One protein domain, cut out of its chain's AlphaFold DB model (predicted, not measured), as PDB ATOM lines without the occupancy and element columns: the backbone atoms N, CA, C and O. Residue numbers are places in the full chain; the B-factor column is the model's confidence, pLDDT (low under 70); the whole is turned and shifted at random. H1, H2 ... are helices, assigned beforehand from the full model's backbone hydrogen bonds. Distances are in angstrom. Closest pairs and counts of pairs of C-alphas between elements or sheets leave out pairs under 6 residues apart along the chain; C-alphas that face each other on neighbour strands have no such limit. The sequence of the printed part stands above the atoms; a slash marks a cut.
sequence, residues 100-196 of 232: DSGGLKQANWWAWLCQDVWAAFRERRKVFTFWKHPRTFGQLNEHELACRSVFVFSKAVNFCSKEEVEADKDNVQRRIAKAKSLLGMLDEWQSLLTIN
ATOM      1  N   ASP A 100     471.714  10.104 714.335       92.88
ATOM      2  CA  ASP A 100     471.503   9.708 715.742       92.88
ATOM      3  C   ASP A 100     470.128   9.023 715.941       92.88
ATOM      4  O   ASP A 100     469.663   8.868 717.065       92.88
ATOM      5  N   SER A 101     469.422   8.638 714.869       94.19
ATOM      6  CA  SER A 101     468.077   8.040 714.972       94.19
ATOM      7  C   SER A 101     468.051   6.604 715.523       94.19
ATOM      8  O   SER A 101     466.968   6.037 715.659       94.19
ATOM      9  N   GLY A 102     469.208   6.003 715.817       92.81
ATOM     10  CA  GLY A 102     469.334   4.619 716.264       92.81
ATOM     11  C   GLY A 102     468.985   3.571 715.200       92.81
ATOM     12  O   GLY A 102     468.360   3.849 714.169       92.81
ATOM     13  N   GLY A 103     469.404   2.330 715.465       93.25
ATOM     14  CA  GLY A 103     469.062   1.146 714.673       93.25
ATOM     15  C   GLY A 103     469.293   1.301 713.164       93.25
ATOM     16  O   GLY A 103     470.219   1.974 712.707       93.25
ATOM     17  N   LEU A 104     468.411   0.686 712.370       92.00
ATOM     18  CA  LEU A 104     468.499   0.710 710.906       92.00
ATOM     19  C   LEU A 104     468.288   2.105 710.301       92.00
ATOM     20  O   LEU A 104     468.848   2.390 709.246       92.00
ATOM     21  N   LYS A 105     467.531   2.992 710.960       95.44
ATOM     22  CA  LYS A 105     467.331   4.378 710.498       95.44
ATOM     23  C   LYS A 105     468.659   5.129 710.453       95.44
ATOM     24  O   LYS A 105     468.999   5.724 709.433       95.44
ATOM     25  N   GLN A 106     469.423   5.054 711.541       95.25
ATOM     26  CA  GLN A 106     470.754   5.650 711.619       95.25
ATOM     27  C   GLN A 106     471.726   5.001 710.630       95.25
ATOM     28  O   GLN A 106     472.451   5.721 709.943       95.25
ATOM     29  N   ALA A 107     471.723   3.669 710.512       94.56
ATOM     30  CA  ALA A 107     472.589   2.964 709.567       94.56
ATOM     31  C   ALA A 107     472.327   3.397 708.113       94.56
ATOM     32  O   ALA A 107     473.265   3.743 707.392       94.56
ATOM     33  N   ASN A 108     471.055   3.461 707.705       95.25
ATOM     34  CA  ASN A 108     470.664   3.921 706.374       95.25
ATOM     35  C   ASN A 108     471.117   5.364 706.116       95.25
ATOM     36  O   ASN A 108     471.623   5.666 705.039       95.25
ATOM     37  N   TRP A 109     470.981   6.241 707.113       97.00
ATOM     38  CA  TRP A 109     471.392   7.636 706.987       97.00
ATOM     39  C   TRP A 109     472.899   7.795 706.781       97.00
ATOM     40  O   TRP A 109     473.320   8.567 705.920       97.00
ATOM     41  N   TRP A 110     473.721   7.053 707.527       97.00
ATOM     42  CA  TRP A 110     475.176   7.095 707.364       97.00
ATOM     43  C   TRP A 110     475.625   6.510 706.025       97.00
ATOM     44  O   TRP A 110     476.459   7.112 705.350       97.00
ATOM     45  N   ALA A 111     475.031   5.395 705.597       96.19
ATOM     46  CA  ALA A 111     475.323   4.805 704.294       96.19
ATOM     47  C   ALA A 111     474.888   5.725 703.131       96.19
ATOM     48  O   ALA A 111     475.627   5.889 702.160       96.19
ATOM     49  N   TRP A 112     473.744   6.405 703.263       97.25
ATOM     50  CA  TRP A 112     473.314   7.457 702.340       97.25
ATOM     51  C   TRP A 112     474.288   8.641 702.314       97.25
ATOM     52  O   TRP A 112     474.643   9.114 701.233       97.25
ATOM     53  N   LEU A 113     474.769   9.100 703.476       97.75
ATOM     54  CA  LEU A 113     475.720  10.208 703.542       97.75
ATOM     55  C   LEU A 113     477.024   9.867 702.813       97.75
ATOM     56  O   LEU A 113     477.546  10.724 702.107       97.75
ATOM     57  N   CYS A 114     477.527   8.635 702.923       97.19
ATOM     58  CA  CYS A 114     478.703   8.198 702.165       97.19
ATOM     59  C   CYS A 114     478.508   8.364 700.648       97.19
ATOM     60  O   CYS A 114     479.383   8.910 699.972       97.19
ATOM     61  N   GLN A 115     477.353   7.945 700.115       96.75
ATOM     62  CA  GLN A 115     477.043   8.095 698.688       96.75
ATOM     63  C   GLN A 115     476.900   9.565 698.281       96.75
ATOM     64  O   GLN A 115     477.449   9.985 697.259       96.75
ATOM     65  N   ASP A 116     476.204  10.371 699.087       97.56
ATOM     66  CA  ASP A 116     476.006  11.786 698.779       97.56
ATOM     67  C   ASP A 116     477.292  12.603 698.893       97.56
ATOM     68  O   ASP A 116     477.511  13.493 698.082       97.56
ATOM     69  N   VAL A 117     478.184  12.272 699.826       97.69
ATOM     70  CA  VAL A 117     479.517  12.880 699.923       97.69
ATOM     71  C   VAL A 117     480.327  12.623 698.654       97.69
ATOM     72  O   VAL A 117     480.885  13.570 698.096       97.69
ATOM     73  N   TRP A 118     480.350  11.384 698.154       95.56
ATOM     74  CA  TRP A 118     481.011  11.065 696.885       95.56
ATOM     75  C   TRP A 118     480.408  11.858 695.721       95.56
ATOM     76  O   TRP A 118     481.130  12.487 694.944       95.56
ATOM     77  N   ALA A 119     479.077  11.877 695.624       95.00
ATOM     78  CA  ALA A 119     478.377  12.565 694.547       95.00
ATOM     79  C   ALA A 119     478.599  14.081 694.607       95.00
ATOM     80  O   ALA A 119     478.869  14.717 693.590       95.00
ATOM     81  N   ALA A 120     478.516  14.668 695.800       96.69
ATOM     82  CA  ALA A 120     478.715  16.089 696.033       96.69
ATOM     83  C   ALA A 120     480.142  16.526 695.691       96.69
ATOM     84  O   ALA A 120     480.322  17.531 695.002       96.69
ATOM     85  N   PHE A 121     481.139  15.737 696.105       96.12
ATOM     86  CA  PHE A 121     482.540  15.981 695.781       96.12
ATOM     87  C   PHE A 121     482.770  15.993 694.267       96.12
ATOM     88  O   PHE A 121     483.287  16.971 693.723       96.12
ATOM     89  N   ARG A 122     482.316  14.941 693.576       93.31
ATOM     90  CA  ARG A 122     482.435  14.803 692.119       93.31
ATOM     91  C   ARG A 122     481.766  15.958 691.370       93.31
ATOM     92  O   ARG A 122     482.336  16.492 690.423       93.31
ATOM     93  N   GLU A 123     480.569  16.348 691.790       93.31
ATOM     94  CA  GLU A 123     479.766  17.370 691.109       93.31
ATOM     95  C   GLU A 123     480.077  18.806 691.576       93.31
ATOM     96  O   GLU A 123     479.508  19.770 691.059       93.31
ATOM     97  N   ARG A 124     481.005  18.968 692.532       95.81
ATOM     98  CA  ARG A 124     481.355  20.243 693.186       95.81
ATOM     99  C   ARG A 124     480.140  21.003 693.729       95.81
ATOM    100  O   ARG A 124     480.087  22.232 693.643       95.81
ATOM    101  N   ARG A 125     479.180  20.269 694.290       96.19
ATOM    102  CA  ARG A 125     477.997  20.804 694.981       96.19
ATOM    103  C   ARG A 125     478.091  20.532 696.477       96.19
ATOM    104  O   ARG A 125     478.953  19.780 696.926       96.19
ATOM    105  N   LYS A 126     477.173  21.098 697.254       97.19
ATOM    106  CA  LYS A 126     476.995  20.689 698.655       97.19
ATOM    107  C   LYS A 126     476.340  19.312 698.768       97.19
ATOM    108  O   LYS A 126     475.533  18.923 697.916       97.19
ATOM    109  N   VAL A 127     476.632  18.609 699.861       97.19
ATOM    110  CA  VAL A 127     475.802  17.492 700.327       97.19
ATOM    111  C   VAL A 127     474.400  18.002 700.672       97.19
ATOM    112  O   VAL A 127     474.231  19.136 701.122       97.19
ATOM    113  N   PHE A 128     473.382  17.170 700.472       96.06
ATOM    114  CA  PHE A 128     471.981  17.523 700.700       96.06
ATOM    115  C   PHE A 128     471.644  17.683 702.183       96.06
ATOM    116  O   PHE A 128     470.698  18.390 702.538       96.06
ATOM    117  N   THR A 129     472.401  17.031 703.067       93.00
ATOM    118  CA  THR A 129     472.137  17.112 704.501       93.00
ATOM    119  C   THR A 129     472.449  18.497 705.062       93.00
ATOM    120  O   THR A 129     473.530  19.057 704.887       93.00
ATOM    121  N   PHE A 130     471.495  19.018 705.823       91.00
ATOM    122  CA  PHE A 130     471.644  20.200 706.669       91.00
ATOM    123  C   PHE A 130     471.644  19.826 708.157       91.00
ATOM    124  O   PHE A 130     471.519  20.699 709.018       91.00
ATOM    125  N   TRP A 131     471.771  18.531 708.472       92.50
ATOM    126  CA  TRP A 131     471.780  18.058 709.847       92.50
ATOM    127  C   TRP A 131     472.944  18.676 710.628       92.50
ATOM    128  O   TRP A 131     474.097  18.714 710.175       92.50
ATOM    129  N   LYS A 132     472.613  19.176 711.817       88.44
ATOM    130  CA  LYS A 132     473.567  19.643 712.814       88.44
ATOM    131  C   LYS A 132     473.582  18.613 713.923       88.44
ATOM    132  O   LYS A 132     472.530  18.268 714.455       88.44
ATOM    133  N   HIS A 133     474.764  18.108 714.227       82.38
ATOM    134  CA  HIS A 133     474.906  17.127 715.280       82.38
ATOM    135  C   HIS A 133     474.717  17.810 716.647       82.38
ATOM    136  O   HIS A 133     475.363  18.833 716.881       82.38
ATOM    137  N   PRO A 134     473.821  17.308 717.518       83.94
ATOM    138  CA  PRO A 134     473.536  17.953 718.800       83.94
ATOM    139  C   PRO A 134     474.588  17.689 719.887       83.94
ATOM    140  O   PRO A 134     474.626  18.435 720.860       83.94
ATOM    141  N   ARG A 135     475.408  16.637 719.752       88.38
ATOM    142  CA  ARG A 135     476.412  16.240 720.751       88.38
ATOM    143  C   ARG A 135     477.812  16.708 720.350       88.38
ATOM    144  O   ARG A 135     478.122  16.828 719.166       88.38
ATOM    145  N   THR A 136     478.658  16.968 721.339       87.62
ATOM    146  CA  THR A 136     480.095  17.217 721.130       87.62
ATOM    147  C   THR A 136     480.829  15.893 720.932       87.62
ATOM    148  O   THR A 136     480.348  14.853 721.384       87.62
ATOM    149  N   PHE A 137     482.013  15.895 720.311       90.31
ATOM    150  CA  PHE A 137     482.723  14.640 720.037       90.31
ATOM    151  C   PHE A 137     483.100  13.864 721.302       90.31
ATOM    152  O   PHE A 137     482.986  12.644 721.307       90.31
ATOM    153  N   GLY A 138     483.418  14.549 722.405       90.25
ATOM    154  CA  GLY A 138     483.709  13.893 723.688       90.25
ATOM    155  C   GLY A 138     482.536  13.120 724.316       90.25
ATOM    156  O   GLY A 138     482.732  12.414 725.297       90.25
ATOM    157  N   GLN A 139     481.316  13.242 723.780       91.81
ATOM    158  CA  GLN A 139     480.130  12.502 724.240       91.81
ATOM    159  C   GLN A 139     479.859  11.236 723.414       91.81
ATOM    160  O   GLN A 139     478.840  10.574 723.625       91.81
ATOM    161  N   LEU A 140     480.704  10.948 722.424       92.75
ATOM    162  CA  LEU A 140     480.495   9.879 721.461       92.75
ATOM    163  C   LEU A 140     481.270   8.629 721.850       92.75
ATOM    164  O   LEU A 140     482.412   8.706 722.295       92.75
ATOM    165  N   ASN A 141     480.657   7.470 721.627       92.62
ATOM    166  CA  ASN A 141     481.392   6.212 721.663       92.62
ATOM    167  C   ASN A 141     482.243   6.036 720.391       92.62
ATOM    168  O   ASN A 141     482.159   6.808 719.436       92.62
ATOM    169  N   GLU A 142     483.050   4.983 720.358       92.75
ATOM    170  CA  GLU A 142     484.014   4.748 719.282       92.75
ATOM    171  C   GLU A 142     483.355   4.509 717.915       92.75
ATOM    172  O   GLU A 142     483.813   5.043 716.909       92.75
ATOM    173  N   HIS A 143     482.233   3.786 717.860       92.19
ATOM    174  CA  HIS A 143     481.483   3.598 716.613       92.19
ATOM    175  C   HIS A 143     480.901   4.917 716.103       92.19
ATOM    176  O   HIS A 143     480.926   5.202 714.904       92.19
ATOM    177  N   GLU A 144     480.400   5.749 717.012       93.06
ATOM    178  CA  GLU A 144     479.900   7.074 716.675       93.06
ATOM    179  C   GLU A 144     481.034   7.980 716.182       93.06
ATOM    180  O   GLU A 144     480.859   8.640 715.158       93.06
ATOM    181  N   LEU A 145     482.203   7.967 716.837       93.94
ATOM    182  CA  LEU A 145     483.412   8.675 716.396       93.94
ATOM    183  C   LEU A 145     483.884   8.205 715.016       93.94
ATOM    184  O   LEU A 145     484.232   9.039 714.177       93.94
ATOM    185  N   ALA A 146     483.835   6.901 714.736       93.38
ATOM    186  CA  ALA A 146     484.153   6.365 713.417       93.38
ATOM    187  C   ALA A 146     483.203   6.928 712.350       93.38
ATOM    188  O   ALA A 146     483.661   7.450 711.330       93.38
ATOM    189  N   CYS A 147     481.891   6.939 712.605       92.88
ATOM    190  CA  CYS A 147     480.925   7.582 711.713       92.88
ATOM    191  C   CYS A 147     481.171   9.096 711.563       92.88
ATOM    192  O   CYS A 147     480.961   9.644 710.478       92.88
ATOM    193  N   ARG A 148     481.662   9.794 712.602       92.12
ATOM    194  CA  ARG A 148     481.971  11.235 712.508       92.12
ATOM    195  C   ARG A 148     483.029  11.568 711.473       92.12
ATOM    196  O   ARG A 148     482.935  12.658 710.912       92.12
ATOM    197  N   SER A 149     483.935  10.652 711.141       92.94
ATOM    198  CA  SER A 149     484.886  10.869 710.044       92.94
ATOM    199  C   SER A 149     484.173  11.240 708.730       92.94
ATOM    200  O   SER A 149     484.545  12.208 708.067       92.94
ATOM    201  N   VAL A 150     483.065  10.559 708.409       94.69
ATOM    202  CA  VAL A 150     482.240  10.825 707.217       94.69
ATOM    203  C   VAL A 150     481.566  12.194 707.305       94.69
ATOM    204  O   VAL A 150     481.489  12.917 706.314       94.69
ATOM    205  N   PHE A 151     481.098  12.587 708.490       94.56
ATOM    206  CA  PHE A 151     480.474  13.897 708.695       94.56
ATOM    207  C   PHE A 151     481.480  15.046 708.584       94.56
ATOM    208  O   PHE A 151     481.189  16.047 707.930       94.56
ATOM    209  N   VAL A 152     482.671  14.916 709.174       94.44
ATOM    210  CA  VAL A 152     483.745  15.910 709.022       94.44
ATOM    211  C   VAL A 152     484.146  16.016 707.550       94.44
ATOM    212  O   VAL A 152     484.231  17.121 707.008       94.44
ATOM    213  N   PHE A 153     484.264  14.882 706.852       96.06
ATOM    214  CA  PHE A 153     484.529  14.876 705.416       96.06
ATOM    215  C   PHE A 153     483.409  15.556 704.612       96.06
ATOM    216  O   PHE A 153     483.690  16.346 703.713       96.06
ATOM    217  N   SER A 154     482.137  15.375 704.985       97.06
ATOM    218  CA  SER A 154     481.025  16.087 704.342       97.06
ATOM    219  C   SER A 154     481.122  17.609 704.518       97.06
ATOM    220  O   SER A 154     480.725  18.362 703.626       97.06
ATOM    221  N   LYS A 155     481.653  18.093 705.651       96.38
ATOM    222  CA  LYS A 155     481.920  19.526 705.863       96.38
ATOM    223  C   LYS A 155     483.057  20.025 704.978       96.38
ATOM    224  O   LYS A 155     482.922  21.111 704.417       96.38
ATOM    225  N   ALA A 156     484.110  19.231 704.794       96.62
ATOM    226  CA  ALA A 156     485.186  19.544 703.856       96.62
ATOM    227  C   ALA A 156     484.686  19.603 702.404       96.62
ATOM    228  O   ALA A 156     484.971  20.564 701.693       96.62
ATOM    229  N   VAL A 157     483.858  18.640 701.985       97.75
ATOM    230  CA  VAL A 157     483.230  18.651 700.654       97.75
ATOM    231  C   VAL A 157     482.362  19.892 700.459       97.75
ATOM    232  O   VAL A 157     482.502  20.577 699.448       97.75
ATOM    233  N   ASN A 158     481.529  20.243 701.444       97.19
ATOM    234  CA  ASN A 158     480.739  21.474 701.391       97.19
ATOM    235  C   ASN A 158     481.618  22.716 701.290       97.19
ATOM    236  O   ASN A 158     481.336  23.579 700.470       97.19
ATOM    237  N   PHE A 159     482.676  22.802 702.098       96.56
ATOM    238  CA  PHE A 159     483.628  23.906 702.045       96.56
ATOM    239  C   PHE A 159     484.196  24.065 700.629       96.56
ATOM    240  O   PHE A 159     484.306  25.190 700.156       96.56
ATOM    241  N   CYS A 160     484.498  22.976 699.922       96.31
ATOM    242  CA  CYS A 160     485.028  22.988 698.554       96.31
ATOM    243  C   CYS A 160     483.973  23.150 697.440       96.31
ATOM    244  O   CYS A 160     484.335  23.119 696.261       96.31
ATOM    245  N   SER A 161     482.689  23.302 697.766       97.38
ATOM    246  CA  SER A 161     481.628  23.388 696.762       97.38
ATOM    247  C   SER A 161     481.652  24.716 695.998       97.38
ATOM    248  O   SER A 161     482.100  25.740 696.520       97.38
ATOM    249  N   LYS A 162     481.130  24.727 694.763       97.12
ATOM    250  CA  LYS A 162     481.027  25.954 693.950       97.12
ATOM    251  C   LYS A 162     480.242  27.044 694.675       97.12
ATOM    252  O   LYS A 162     480.624  28.205 694.629       97.12
ATOM    253  N   GLU A 163     479.175  26.660 695.368       95.12
ATOM    254  CA  GLU A 163     478.313  27.570 696.116       95.12
ATOM    255  C   GLU A 163     479.050  28.239 697.284       95.12
ATOM    256  O   GLU A 163     478.860  29.430 697.504       95.12
ATOM    257  N   GLU A 164     479.890  27.512 698.033       94.31
ATOM    258  CA  GLU A 164     480.699  28.118 699.107       94.31
ATOM    259  C   GLU A 164     481.833  28.984 698.562       94.31
ATOM    260  O   GLU A 164     482.103  30.047 699.117       94.31
ATOM    261  N   VAL A 165     482.495  28.542 697.489       94.00
ATOM    262  CA  VAL A 165     483.583  29.303 696.860       94.00
ATOM    263  C   VAL A 165     483.063  30.632 696.313       94.00
ATOM    264  O   VAL A 165     483.661  31.669 696.577       94.00
ATOM    265  N   GLU A 166     481.925  30.615 695.620       94.31
ATOM    266  CA  GLU A 166     481.301  31.826 695.081       94.31
ATOM    267  C   GLU A 166     480.789  32.751 696.197       94.31
ATOM    268  O   GLU A 166     480.988  33.962 696.134       94.31
ATOM    269  N   ALA A 167     480.175  32.200 697.253       92.44
ATOM    270  CA  ALA A 167     479.626  32.990 698.358       92.44
ATOM    271  C   ALA A 167     480.687  33.752 699.175       92.44
ATOM    272  O   ALA A 167     480.359  34.756 699.810       92.44
ATOM    273  N   ASP A 168     481.934  33.277 699.182       92.44
ATOM    274  CA  ASP A 168     483.040  33.894 699.921       92.44
ATOM    275  C   ASP A 168     484.115  34.509 699.004       92.44
ATOM    276  O   ASP A 168     485.174  34.900 699.500       92.44
ATOM    277  N   LYS A 169     483.863  34.624 697.690       90.31
ATOM    278  CA  LYS A 169     484.863  35.087 696.707       90.31
ATOM    279  C   LYS A 169     485.474  36.453 697.054       90.31
ATOM    280  O   LYS A 169     486.674  36.644 696.899       90.31
ATOM    281  N   ASP A 170     484.659  37.351 697.608       92.44
ATOM    282  CA  ASP A 170     485.046  38.722 697.967       92.44
ATOM    283  C   ASP A 170     485.379  38.870 699.465       92.44
ATOM    284  O   ASP A 170     485.685  39.962 699.940       92.44
ATOM    285  N   ASN A 171     485.316  37.783 700.247       93.75
ATOM    286  CA  ASN A 171     485.557  37.807 701.690       93.75
ATOM    287  C   ASN A 171     486.508  36.686 702.127       93.75
ATOM    288  O   ASN A 171     486.138  35.712 702.792       93.75
ATOM    289  N   VAL A 172     487.784  36.881 701.794       92.56
ATOM    290  CA  VAL A 172     488.880  35.964 702.139       92.56
ATOM    291  C   VAL A 172     488.967  35.719 703.649       92.56
ATOM    292  O   VAL A 172     489.215  34.593 704.075       92.56
ATOM    293  N   GLN A 173     488.706  36.731 704.484       95.62
ATOM    294  CA  GLN A 173     488.760  36.572 705.943       95.62
ATOM    295  C   GLN A 173     487.695  35.599 706.457       95.62
ATOM    296  O   GLN A 173     487.994  34.714 707.261       95.62
ATOM    297  N   ARG A 174     486.466  35.694 705.939       94.19
ATOM    298  CA  ARG A 174     485.400  34.733 706.241       94.19
ATOM    299  C   ARG A 174     485.778  33.324 705.794       94.19
ATOM    300  O   ARG A 174     485.542  32.366 706.534       94.19
ATOM    301  N   ARG A 175     486.404  33.197 704.623       94.62
ATOM    302  CA  ARG A 175     486.870  31.912 704.096       94.62
ATOM    303  C   ARG A 175     487.945  31.279 704.984       94.62
ATOM    304  O   ARG A 175     487.839  30.098 705.313       94.62
ATOM    305  N   ILE A 176     488.929  32.067 705.422       96.00
ATOM    306  CA  ILE A 176     489.980  31.645 706.363       96.00
ATOM    307  C   ILE A 176     489.364  31.215 707.698       96.00
ATOM    308  O   ILE A 176     489.736  30.173 708.233       96.00
ATOM    309  N   ALA A 177     488.405  31.975 708.232       96.38
ATOM    310  CA  ALA A 177     487.737  31.631 709.486       96.38
ATOM    311  C   ALA A 177     486.989  30.288 709.395       96.38
ATOM    312  O   ALA A 177     487.118  29.448 710.288       96.38
ATOM    313  N   LYS A 178     486.268  30.038 708.291       95.31
ATOM    314  CA  LYS A 178     485.623  28.738 708.030       95.31
ATOM    315  C   LYS A 178     486.641  27.600 707.924       95.31
ATOM    316  O   LYS A 178     486.412  26.542 708.501       95.31
ATOM    317  N   ALA A 179     487.763  27.823 707.235       96.38
ATOM    318  CA  ALA A 179     488.835  26.834 707.112       96.38
ATOM    319  C   ALA A 179     489.422  26.465 708.482       96.38
ATOM    320  O   ALA A 179     489.519  25.289 708.814       96.38
ATOM    321  N   LYS A 180     489.732  27.470 709.314       97.75
ATOM    322  CA  LYS A 180     490.216  27.271 710.689       97.75
ATOM    323  C   LYS A 180     489.214  26.508 711.551       97.75
ATOM    324  O   LYS A 180     489.612  25.617 712.289       97.75
ATOM    325  N   SER A 181     487.921  26.817 711.439       95.88
ATOM    326  CA  SER A 181     486.879  26.084 712.168       95.88
ATOM    327  C   SER A 181     486.796  24.616 711.744       95.88
ATOM    328  O   SER A 181     486.606  23.756 712.598       95.88
ATOM    329  N   LEU A 182     486.942  24.325 710.448       95.94
ATOM    330  CA  LEU A 182     486.943  22.954 709.943       95.94
ATOM    331  C   LEU A 182     488.183  22.176 710.401       95.94
ATOM    332  O   LEU A 182     488.049  21.022 710.794       95.94
ATOM    333  N   LEU A 183     489.359  22.810 710.385       96.81
ATOM    334  CA  LEU A 183     490.590  22.218 710.913       96.81
ATOM    335  C   LEU A 183     490.470  21.931 712.410       96.81
ATOM    336  O   LEU A 183     490.702  20.804 712.816       96.81
ATOM    337  N   GLY A 184     489.978  22.886 713.205       96.12
ATOM    338  CA  GLY A 184     489.761  22.663 714.637       96.12
ATOM    339  C   GLY A 184     488.789  21.514 714.928       96.12
ATOM    340  O   GLY A 184     489.003  20.752 715.864       96.12
ATOM    341  N   MET A 185     487.756  21.335 714.098       94.12
ATOM    342  CA  MET A 185     486.857  20.178 714.193       94.12
ATOM    343  C   MET A 185     487.585  18.863 713.880       94.12
ATOM    344  O   MET A 185     487.344  17.855 714.539       94.12
ATOM    345  N   LEU A 186     488.466  18.848 712.879       94.88
ATOM    346  CA  LEU A 186     489.263  17.668 712.557       94.88
ATOM    347  C   LEU A 186     490.253  17.332 713.682       94.88
ATOM    348  O   LEU A 186     490.345  16.168 714.063       94.88
ATOM    349  N   ASP A 187     490.920  18.341 714.241       95.56
ATOM    350  CA  ASP A 187     491.870  18.189 715.347       95.56
ATOM    351  C   ASP A 187     491.177  17.657 716.609       95.56
ATOM    352  O   ASP A 187     491.666  16.718 717.239       95.56
ATOM    353  N   GLU A 188     490.002  18.198 716.956       94.69
ATOM    354  CA  GLU A 188     489.193  17.705 718.078       94.69
ATOM    355  C   GLU A 188     488.819  16.232 717.874       94.69
ATOM    356  O   GLU A 188     489.038  15.408 718.762       94.69
ATOM    357  N   TRP A 189     488.301  15.883 716.692       94.69
ATOM    358  CA  TRP A 189     487.950  14.501 716.359       94.69
ATOM    359  C   TRP A 189     489.162  13.570 716.466       94.69
ATOM    360  O   TRP A 189     489.063  12.508 717.081       94.69
ATOM    361  N   GLN A 190     490.308  13.977 715.915       94.00
ATOM    362  CA  GLN A 190     491.538  13.191 715.935       94.00
ATOM    363  C   GLN A 190     492.067  12.991 717.362       94.00
ATOM    364  O   GLN A 190     492.554  11.909 717.684       94.00
ATOM    365  N   SER A 191     491.940  13.999 718.229       94.94
ATOM    366  CA  SER A 191     492.397  13.927 719.623       94.94
ATOM    367  C   SER A 191     491.658  12.881 720.469       94.94
ATOM    368  O   SER A 191     492.170  12.449 721.499       94.94
ATOM    369  N   LEU A 192     490.465  12.464 720.031       95.25
ATOM    370  CA  LEU A 192     489.589  11.527 720.739       95.25
ATOM    371  C   LEU A 192     489.705  10.081 720.238       95.25
ATOM    372  O   LEU A 192     489.004   9.201 720.739       95.25
ATOM    373  N   LEU A 193     490.559   9.818 719.245       93.38
ATOM    374  CA  LEU A 193     490.756   8.471 718.716       93.38
ATOM    375  C   LEU A 193     491.503   7.596 719.729       93.38
ATOM    376  O   LEU A 193     492.570   7.952 720.225       93.38
ATOM    377  N   THR A 194     490.934   6.429 720.023       91.88
ATOM    378  CA  THR A 194     491.486   5.443 720.961       91.88
ATOM    379  C   THR A 194     492.329   4.387 720.235       91.88
ATOM    380  O   THR A 194     492.480   4.410 719.012       91.88
ATOM    381  N   ILE A 195     492.843   3.401 720.982       89.25
ATOM    382  CA  ILE A 195     493.553   2.236 720.423       89.25
ATOM    383  C   ILE A 195     492.721   1.458 719.386       89.25
ATOM    384  O   ILE A 195     493.273   0.804 718.505       89.25
ATOM    385  N   ASN A 196     491.393   1.595 719.425       91.06
ATOM    386  CA  ASN A 196     490.477   0.984 718.462       91.06
ATOM    387  C   ASN A 196     490.514   1.622 717.062       91.06
ATOM    388  O   ASN A 196     489.827   1.154 716.153       91.06
TER     389      ASN A 196
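What this domain is: This is residues 100 to 196 of the 232 residues of an uncharacterized protein of Macrophomina phaseolina (strain MS6) (UniProt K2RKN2). Three long helices, H1, H2 and H4, lie side by side in a row with H2 in the middle; H1 and H2 run the same way and H4 runs opposite to H2. The short helix H3 sits at one end of the row, on the way from H2 to H4, and a long link, residues 124 to 141, runs back along one side of the row from the end of H1 to the beginning of H2. The printed part has 97 residues, with four named helices in the order H1, H2, H3, H4 and no named strand, and its class is all helix. The whole is compact, with a radius of gyration of the C-alphas of 14.4 A, and elongated in outline, with spans of 42 by 27 by 22 A.

Where its parts are: The longest helix by residues, H1, is residues 103 to 123 and measures 30.5 A from first to last C-alpha; it begins at C-alpha 103, at (469.062, 1.146, 714.673). H2, residues 142 to 159, measures 25.8 A and begins at C-alpha 142, at (484.014, 4.748, 719.282). H4, residues 172 to 191, measures 28.3 A and ends at C-alpha 191, at (492.397, 13.927, 719.623). H3 is residues 162 to 167, 8.4 A long.

How they stand to each other: H1 touches H2, and their closest C-alphas, those of Phe 121 and Val 157, are 5.6 A apart. These two helices stand at a shallow tilt of 29 degrees and run the same way. H2 also touches H4, where the closest C-alphas, those of Val 152 and Leu 186, are 6.8 A apart. H2 and H4 run opposite ways at a shallow tilt of 14 degrees. H1 and H4 are apart. H3 is close to H2 but not clearly touching, with the closest C-alphas, those of Asn 158 and Glu 164, 7.0 A apart. Their lines stand at a steep tilt of 68 degrees, only just short of about perpendicular. H3 is apart from H1, and only just apart from H4, with their closest C-alphas 8.4 A apart. Every O i to N i+4 pair is within hydrogen-bond range in H1, H3 and H4; in H2, 12 of 14 are.

The domain as a whole: The two C-alphas farthest apart, those of Gly 103 and Asp 170, are 44.1 A apart. The link from H1 to H2, 18 residues, is long; the links from H2 to H3 and from H3 to H4 are tight. Residues 169 to 174, of which 172 to 174 belong to H4, stand free. The printed part has no cut. The mean pLDDT of the printed part is 94.2, and no printed residue is under 70.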